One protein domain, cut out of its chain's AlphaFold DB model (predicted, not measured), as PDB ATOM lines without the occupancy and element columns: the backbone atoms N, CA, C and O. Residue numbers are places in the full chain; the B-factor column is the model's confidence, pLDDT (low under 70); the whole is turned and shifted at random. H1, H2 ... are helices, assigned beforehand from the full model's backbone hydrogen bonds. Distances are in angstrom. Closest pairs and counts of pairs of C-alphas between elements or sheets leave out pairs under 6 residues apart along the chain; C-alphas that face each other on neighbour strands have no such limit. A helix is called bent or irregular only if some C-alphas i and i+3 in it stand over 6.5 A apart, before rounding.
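Overview. This is residues 6 to 62 of the 68 residues of an uncharacterized protein of Candidatus Saccharibacteria bacterium (UniProt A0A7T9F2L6). Three helices are strung out one after another without a common core: the longest, H3, stands by itself at one end, an eight-residue link joins it to H2, and at the far end of the row of parts H1 makes a corner with H2 at nearly a right angle. No two of the helices touch, and much of each one sticks out: residues 6 to 11 of H1, 25 to 34 of H2 and 52 to 61 of H3 stand free. The printed part has 57 residues with three named helices, H1, H2 and H3 in that order along the chain, and no named strand; the class is all helix. The whole is extended, with a radius of gyration of the C-alphas of 16.1 A, and the C-alphas span 40 by 31 by 19 A along their three main axes.

Arrangement. H3, residues 43 to 61, is the longest helix and touches no helix. It is apart from H2, residues 23 to 34, although the two follow each other in the chain. H3 is also apart from H1, residues 6 to 19. H1 and H2 are close but not clearly touching, with 2 pairs of C-alphas within 8 A. Their closest C-alphas are those of Lys 16 and Phe 23, 6.4 A apart. The lines of H1 and H2 stand at 86 degrees, about perpendicular, and their centres are 17.4 A apart. In H1, H2 and H3 every O i to N i+4 pair is within hydrogen-bond range.

Along the chain. H3 has 19 residues, from Gly 43 with its C-alpha at (209.209, 216.342, 305.623) to Ser 61 with its C-alpha at (214.949, 204.146, 327.905), and measures 26.0 A from first to last C-alpha. H2 has 12 residues, from Phe 23 to Asn 34, and measures 17.1 A in the same way. H1 has 14 residues, from Ala 6 with its C-alpha at (190.474, 216.779, 337.853) to Tyr 19, and measures 20.0 A. None of the three helices is bent or irregular.

Size, cuts and confidence. The two C-alphas farthest apart are those of Lys 18 and Asp 44, at 41.2 A, and the first and last printed C-alphas, of Ala 6 and Arg 62, are 33.0 A apart. The printed part runs from residue 6 to residue 62 of a full chain of 68 residues and has no cut. The link from H1 to H2, with 3 residues, is tight; the link from H2 to H3, with 8 residues, is short; no link is long. The mean pLDDT of the printed part is 88.9, and no printed residue is under 70.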
ATOM      1  N   ALA A   6     191.361 217.711 337.160       93.19
ATOM      2  CA  ALA A   6     190.474 216.779 337.853       93.19
ATOM      3  C   ALA A   6     189.237 216.421 337.009       93.19
ATOM      4  O   ALA A   6     188.870 215.251 336.914       93.19
ATOM      5  N   GLY A   7     188.632 217.407 336.334       93.81
ATOM      6  CA  GLY A   7     187.521 217.170 335.411       93.81
ATOM      7  C   GLY A   7     187.914 216.278 334.229       93.81
ATOM      8  O   GLY A   7     187.188 215.343 333.894       93.81
ATOM      9  N   GLY A   8     189.093 216.507 333.644       92.06
ATOM     10  CA  GLY A   8     189.625 215.679 332.557       92.06
ATOM     11  C   GLY A   8     189.884 214.228 332.974       92.06
ATOM     12  O   GLY A   8     189.557 213.303 332.231       92.06
ATOM     13  N   MET A   9     190.408 214.010 334.184       92.50
ATOM     14  CA  MET A   9     190.611 212.663 334.737       92.50
ATOM     15  C   MET A   9     189.287 211.916 334.930       92.50
ATOM     16  O   MET A   9     189.176 210.756 334.527       92.50
ATOM     17  N   ALA A  10     188.272 212.585 335.486       92.69
ATOM     18  CA  ALA A  10     186.942 212.003 335.657       92.69
ATOM     19  C   ALA A  10     186.305 211.641 334.302       92.69
ATOM     20  O   ALA A  10     185.801 210.532 334.131       92.69
ATOM     21  N   ALA A  11     186.408 212.527 333.308       91.44
ATOM     22  CA  ALA A  11     185.920 212.262 331.955       91.44
ATOM     23  C   ALA A  11     186.635 211.066 331.303       91.44
ATOM     24  O   ALA A  11     185.987 210.196 330.721       91.44
ATOM     25  N   ALA A  12     187.962 210.970 331.444       90.81
ATOM     26  CA  ALA A  12     188.729 209.841 330.928       90.81
ATOM     27  C   ALA A  12     188.317 208.513 331.587       90.81
ATOM     28  O   ALA A  12     188.210 207.500 330.895       90.81
ATOM     29  N   ALA A  13     188.053 208.512 332.899       91.44
ATOM     30  CA  ALA A  13     187.566 207.333 333.613       91.44
ATOM     31  C   ALA A  13     186.181 206.895 333.109       91.44
ATOM     32  O   ALA A  13     185.981 205.716 332.813       91.44
ATOM     33  N   THR A  14     185.250 207.836 332.940       93.31
ATOM     34  CA  THR A  14     183.911 207.558 332.396       93.31
ATOM     35  C   THR A  14     183.982 207.027 330.965       93.31
ATOM     36  O   THR A  14     183.344 206.024 330.654       93.31
ATOM     37  N   ASN A  15     184.807 207.631 330.106       92.44
ATOM     38  CA  ASN A  15     184.965 207.195 328.716       92.44
ATOM     39  C   ASN A  15     185.559 205.787 328.615       92.44
ATOM     40  O   ASN A  15     185.066 204.971 327.841       92.44
ATOM     41  N   LYS A  16     186.571 205.468 329.431       90.81
ATOM     42  CA  LYS A  16     187.154 204.118 329.487       90.81
ATOM     43  C   LYS A  16     186.158 203.075 329.997       90.81
ATOM     44  O   LYS A  16     186.132 201.968 329.472       90.81
ATOM     45  N   LYS A  17     185.321 203.420 330.982       92.19
ATOM     46  CA  LYS A  17     184.254 202.530 331.474       92.19
ATOM     47  C   LYS A  17     183.166 202.302 330.423       92.19
ATOM     48  O   LYS A  17     182.722 201.176 330.250       92.19
ATOM     49  N   LYS A  18     182.753 203.355 329.715       93.69
ATOM     50  CA  LYS A  18     181.641 203.307 328.753       93.69
ATOM     51  C   LYS A  18     182.017 202.660 327.418       93.69
ATOM     52  O   LYS A  18     181.193 201.979 326.823       93.69
ATOM     53  N   TYR A  19     183.241 202.885 326.940       90.38
ATOM     54  CA  TYR A  19     183.667 202.489 325.593       90.38
ATOM     55  C   TYR A  19     184.839 201.492 325.577       90.38
ATOM     56  O   TYR A  19     185.327 201.128 324.504       90.38
ATOM     57  N   GLY A  20     185.288 201.048 326.753       91.50
ATOM     58  CA  GLY A  20     186.401 200.119 326.926       91.50
ATOM     59  C   GLY A  20     187.773 200.798 326.992       91.50
ATOM     60  O   GLY A  20     187.947 201.974 326.652       91.50
ATOM     61  N   GLY A  21     188.780 200.032 327.423       89.94
ATOM     62  CA  GLY A  21     190.163 200.507 327.560       89.94
ATOM     63  C   GLY A  21     190.768 201.025 326.251       89.94
ATOM     64  O   GLY A  21     191.542 201.982 326.264       89.94
ATOM     65  N   ASP A  22     190.331 200.470 325.120       91.06
ATOM     66  CA  ASP A  22     190.861 200.787 323.789       91.06
ATOM     67  C   ASP A  22     190.274 202.059 323.168       91.06
ATOM     68  O   ASP A  22     190.634 202.417 322.045       91.06
ATOM     69  N   PHE A  23     189.346 202.740 323.847       91.75
ATOM     70  CA  PHE A  23     188.600 203.868 323.286       91.75
ATOM     71  C   PHE A  23     189.506 204.933 322.648       91.75
ATOM     72  O   PHE A  23     189.359 205.267 321.470       91.75
ATOM     73  N   TYR A  24     190.501 205.412 323.397       91.19
ATOM     74  CA  TYR A  24     191.435 206.429 322.910       91.19
ATOM     75  C   TYR A  24     192.392 205.891 321.837       91.19
ATOM     76  O   TYR A  24     192.731 206.624 320.910       91.19
ATOM     77  N   ALA A  25     192.773 204.612 321.908       92.31
ATOM     78  CA  ALA A  25     193.622 203.979 320.899       92.31
ATOM     79  C   ALA A  25     192.904 203.887 319.541       92.31
ATOM     80  O   ALA A  25     193.473 204.246 318.509       92.31
ATOM     81  N   LYS A  26     191.625 203.487 319.538       92.94
ATOM     82  CA  LYS A  26     190.799 203.394 318.323       92.94
ATOM     83  C   LYS A  26     190.590 204.759 317.665       92.94
ATOM     84  O   LYS A  26     190.692 204.867 316.443       92.94
ATOM     85  N   ILE A  27     190.314 205.797 318.459       92.12
ATOM     86  CA  ILE A  27     190.153 207.170 317.952       92.12
ATOM     87  C   ILE A  27     191.478 207.691 317.384       92.12
ATOM     88  O   ILE A  27     191.498 208.190 316.260       92.12
ATOM     89  N   GLY A  28     192.585 207.514 318.112       88.25
ATOM     90  CA  GLY A  28     193.914 207.923 317.655       88.25
ATOM     91  C   GLY A  28     194.329 207.239 316.350       88.25
ATOM     92  O   GLY A  28     194.804 207.904 315.434       88.25
ATOM     93  N   ALA A  29     194.072 205.935 316.215       89.38
ATOM     94  CA  ALA A  29     194.367 205.188 314.994       89.38
ATOM     95  C   ALA A  29     193.549 205.679 313.787       89.38
ATOM     96  O   ALA A  29     194.100 205.849 312.701       89.38
ATOM     97  N   LYS A  30     192.247 205.942 313.968       89.94
ATOM     98  CA  LYS A  30     191.392 206.517 312.914       89.94
ATOM     99  C   LYS A  30     191.881 207.905 312.491       89.94
ATOM    100  O   LYS A  30     192.018 208.159 311.299       89.94
ATOM    101  N   GLY A  31     192.194 208.772 313.455       86.62
ATOM    102  CA  GLY A  31     192.731 210.109 313.186       86.62
ATOM    103  C   GLY A  31     194.075 210.067 312.460       86.62
ATOM    104  O   GLY A  31     194.259 210.769 311.471       86.62
ATOM    105  N   GLY A  32     194.981 209.184 312.887       84.50
ATOM    106  CA  GLY A  32     196.282 208.995 312.248       84.50
ATOM    107  C   GLY A  32     196.181 208.499 310.805       84.50
ATOM    108  O   GLY A  32     196.898 209.002 309.947       84.50
ATOM    109  N   LYS A  33     195.262 207.567 310.514       84.44
ATOM    110  CA  LYS A  33     195.007 207.090 309.141       84.44
ATOM    111  C   LYS A  33     194.422 208.175 308.233       84.44
ATOM    112  O   LYS A  33     194.730 208.199 307.047       84.44
ATOM    113  N   ASN A  34     193.586 209.058 308.780       86.00
ATOM    114  CA  ASN A  34     192.953 210.136 308.014       86.00
ATOM    115  C   ASN A  34     193.868 211.359 307.827       86.00
ATOM    116  O   ASN A  34     193.642 212.161 306.918       86.00
ATOM    117  N   GLY A  35     194.883 211.528 308.676       81.69
ATOM    118  CA  GLY A  35     195.839 212.628 308.592       81.69
ATOM    119  C   GLY A  35     196.781 212.481 307.396       81.69
ATOM    120  O   GLY A  35     197.500 211.495 307.279       81.69
ATOM    121  N   LYS A  36     196.815 213.488 306.517       76.50
ATOM    122  CA  LYS A  36     197.669 213.505 305.311       76.50
ATOM    123  C   LYS A  36     198.909 214.389 305.436       76.50
ATOM    124  O   LYS A  36     199.783 214.333 304.582       76.50
ATOM    125  N   THR A  37     199.010 215.187 306.498       76.12
ATOM    126  CA  THR A  37     200.098 216.163 306.708       76.12
ATOM    127  C   THR A  37     201.442 215.518 307.040       76.12
ATOM    128  O   THR A  37     202.434 216.220 307.211       76.12
ATOM    129  N   GLY A  38     201.475 214.186 307.127       70.94
ATOM    130  CA  GLY A  38     202.635 213.429 307.542       70.94
ATOM    131  C   GLY A  38     202.856 213.546 309.052       70.94
ATOM    132  O   GLY A  38     202.678 214.599 309.661       70.94
ATOM    133  N   GLY A  39     203.149 212.414 309.690       78.56
ATOM    134  CA  GLY A  39     203.310 212.343 311.141       78.56
ATOM    135  C   GLY A  39     204.552 213.080 311.653       78.56
ATOM    136  O   GLY A  39     205.200 213.846 310.949       78.56
ATOM    137  N   PHE A  40     204.942 212.779 312.889       82.94
ATOM    138  CA  PHE A  40     206.091 213.391 313.572       82.94
ATOM    139  C   PHE A  40     207.407 213.402 312.762       82.94
ATOM    140  O   PHE A  40     208.224 214.301 312.935       82.94
ATOM    141  N   ALA A  41     207.597 212.417 311.880       81.69
ATOM    142  CA  ALA A  41     208.796 212.248 311.062       81.69
ATOM    143  C   ALA A  41     208.667 212.768 309.616       81.69
ATOM    144  O   ALA A  41     209.529 212.476 308.789       81.69
ATOM    145  N   ALA A  42     207.590 213.474 309.266       84.94
ATOM    146  CA  ALA A  42     207.338 213.878 307.886       84.94
ATOM    147  C   ALA A  42     208.057 215.169 307.470       84.94
ATOM    148  O   ALA A  42     208.248 216.084 308.269       84.94
ATOM    149  N   GLY A  43     208.417 215.245 306.185       82.88
ATOM    150  CA  GLY A  43     209.209 216.342 305.623       82.88
ATOM    151  C   GLY A  43     210.677 216.317 306.066       82.88
ATOM    152  O   GLY A  43     211.083 215.499 306.893       82.88
ATOM    153  N   ASP A  44     211.489 217.217 305.515       76.06
ATOM    154  CA  ASP A  44     212.928 217.286 305.810       76.06
ATOM    155  C   ASP A  44     213.211 217.613 307.281       76.06
ATOM    156  O   ASP A  44     213.917 216.868 307.962       76.06
ATOM    157  N   ALA A  45     212.552 218.646 307.812       80.44
ATOM    158  CA  ALA A  45     212.680 219.038 309.215       80.44
ATOM    159  C   ALA A  45     212.093 218.000 310.197       80.44
ATOM    160  O   ALA A  45     212.526 217.912 311.349       80.44
ATOM    161  N   GLY A  46     211.107 217.200 309.775       86.62
ATOM    162  CA  GLY A  46     210.530 216.140 310.609       86.62
ATOM    163  C   GLY A  46     211.432 214.913 310.711       86.62
ATOM    164  O   GLY A  46     211.539 214.324 311.789       86.62
ATOM    165  N   ARG A  47     212.139 214.550 309.635       87.00
ATOM    166  CA  ARG A  47     213.093 213.428 309.641       87.00
ATOM    167  C   ARG A  47     214.250 213.658 310.604       87.00
ATOM    168  O   ARG A  47     214.583 212.769 311.390       87.00
ATOM    169  N   GLU A  48     214.844 214.847 310.570       89.44
ATOM    170  CA  GLU A  48     215.931 215.205 311.483       89.44
ATOM    171  C   GLU A  48     215.451 215.236 312.938       89.44
ATOM    172  O   GLU A  48     216.068 214.618 313.807       89.44
ATOM    173  N   ARG A  49     214.287 215.847 313.192       91.44
ATOM    174  CA  ARG A  49     213.631 215.828 314.505       91.44
ATOM    175  C   ARG A  49     213.447 214.396 315.009       91.44
ATOM    176  O   ARG A  49     213.876 214.070 316.114       91.44
ATOM    177  N   ALA A  50     212.853 213.524 314.199       91.31
ATOM    178  CA  ALA A  50     212.632 212.133 314.571       91.31
ATOM    179  C   ALA A  50     213.940 211.394 314.887       91.31
ATOM    180  O   ALA A  50     213.989 210.645 315.863       91.31
ATOM    181  N   ARG A  51     215.011 211.656 314.128       91.94
ATOM    182  CA  ARG A  51     216.345 211.105 314.397       91.94
ATOM    183  C   ARG A  51     216.885 211.561 315.756       91.94
ATOM    184  O   ARG A  51     217.266 210.715 316.563       91.94
ATOM    185  N   VAL A  52     216.898 212.869 316.024       94.44
ATOM    186  CA  VAL A  52     217.464 213.438 317.262       94.44
ATOM    187  C   VAL A  52     216.686 212.964 318.490       94.44
ATOM    188  O   VAL A  52     217.260 212.375 319.407       94.44
ATOM    189  N   TYR A  53     215.365 213.152 318.498       93.56
ATOM    190  CA  TYR A  53     214.537 212.779 319.646       93.56
ATOM    191  C   TYR A  53     214.421 211.259 319.817       93.56
ATOM    192  O   TYR A  53     214.362 210.778 320.950       93.56
ATOM    193  N   GLY A  54     214.464 210.491 318.724       93.12
ATOM    194  CA  GLY A  54     214.532 209.031 318.771       93.12
ATOM    195  C   GLY A  54     215.808 208.530 319.452       93.12
ATOM    196  O   GLY A  54     215.739 207.652 320.312       93.12
ATOM    197  N   ALA A  55     216.962 209.132 319.142       95.38
ATOM    198  CA  ALA A  55     218.230 208.795 319.788       95.38
ATOM    199  C   ALA A  55     218.226 209.129 321.289       95.38
ATOM    200  O   ALA A  55     218.650 208.307 322.105       95.38
ATOM    201  N   ILE A  56     217.702 210.302 321.663       95.25
ATOM    202  CA  ILE A  56     217.563 210.717 323.068       95.25
ATOM    203  C   ILE A  56     216.670 209.728 323.825       95.25
ATOM    204  O   ILE A  56     217.086 209.168 324.841       95.25
ATOM    205  N   GLY A  57     215.470 209.459 323.305       93.62
ATOM    206  CA  GLY A  57     214.516 208.541 323.926       93.62
ATOM    207  C   GLY A  57     215.070 207.121 324.050       93.62
ATOM    208  O   GLY A  57     214.970 206.509 325.114       93.62
ATOM    209  N   GLY A  58     215.719 206.612 323.002       93.19
ATOM    210  CA  GLY A  58     216.379 205.306 323.013       93.19
ATOM    211  C   GLY A  58     217.516 205.212 324.031       93.19
ATOM    212  O   GLY A  58     217.657 204.189 324.696       93.19
ATOM    213  N   ARG A  59     218.310 206.277 324.204       92.62
ATOM    214  CA  ARG A  59     219.378 206.325 325.214       92.62
ATOM    215  C   ARG A  59     218.818 206.344 326.636       92.62
ATOM    216  O   ARG A  59     219.313 205.594 327.468       92.62
ATOM    217  N   ILE A  60     217.795 207.160 326.898       92.12
ATOM    218  CA  ILE A  60     217.161 207.278 328.223       92.12
ATOM    219  C   ILE A  60     216.432 205.985 328.606       92.12
ATOM    220  O   ILE A  60     216.502 205.543 329.747       92.12
ATOM    221  N   SER A  61     215.732 205.365 327.655       89.69
ATOM    222  CA  SER A  61     214.949 204.146 327.905       89.69
ATOM    223  C   SER A  61     215.777 202.860 327.904       89.69
ATOM    224  O   SER A  61     215.249 201.802 328.259       89.69
ATOM    225  N   ARG A  62     217.060 202.920 327.518       88.88
ATOM    226  CA  ARG A  62     217.944 201.754 327.470       88.88
ATOM    227  C   ARG A  62     218.099 201.161 328.870       88.88
ATOM    228  O   ARG A  62     218.766 201.725 329.729       88.88
TER     229      ARG A  62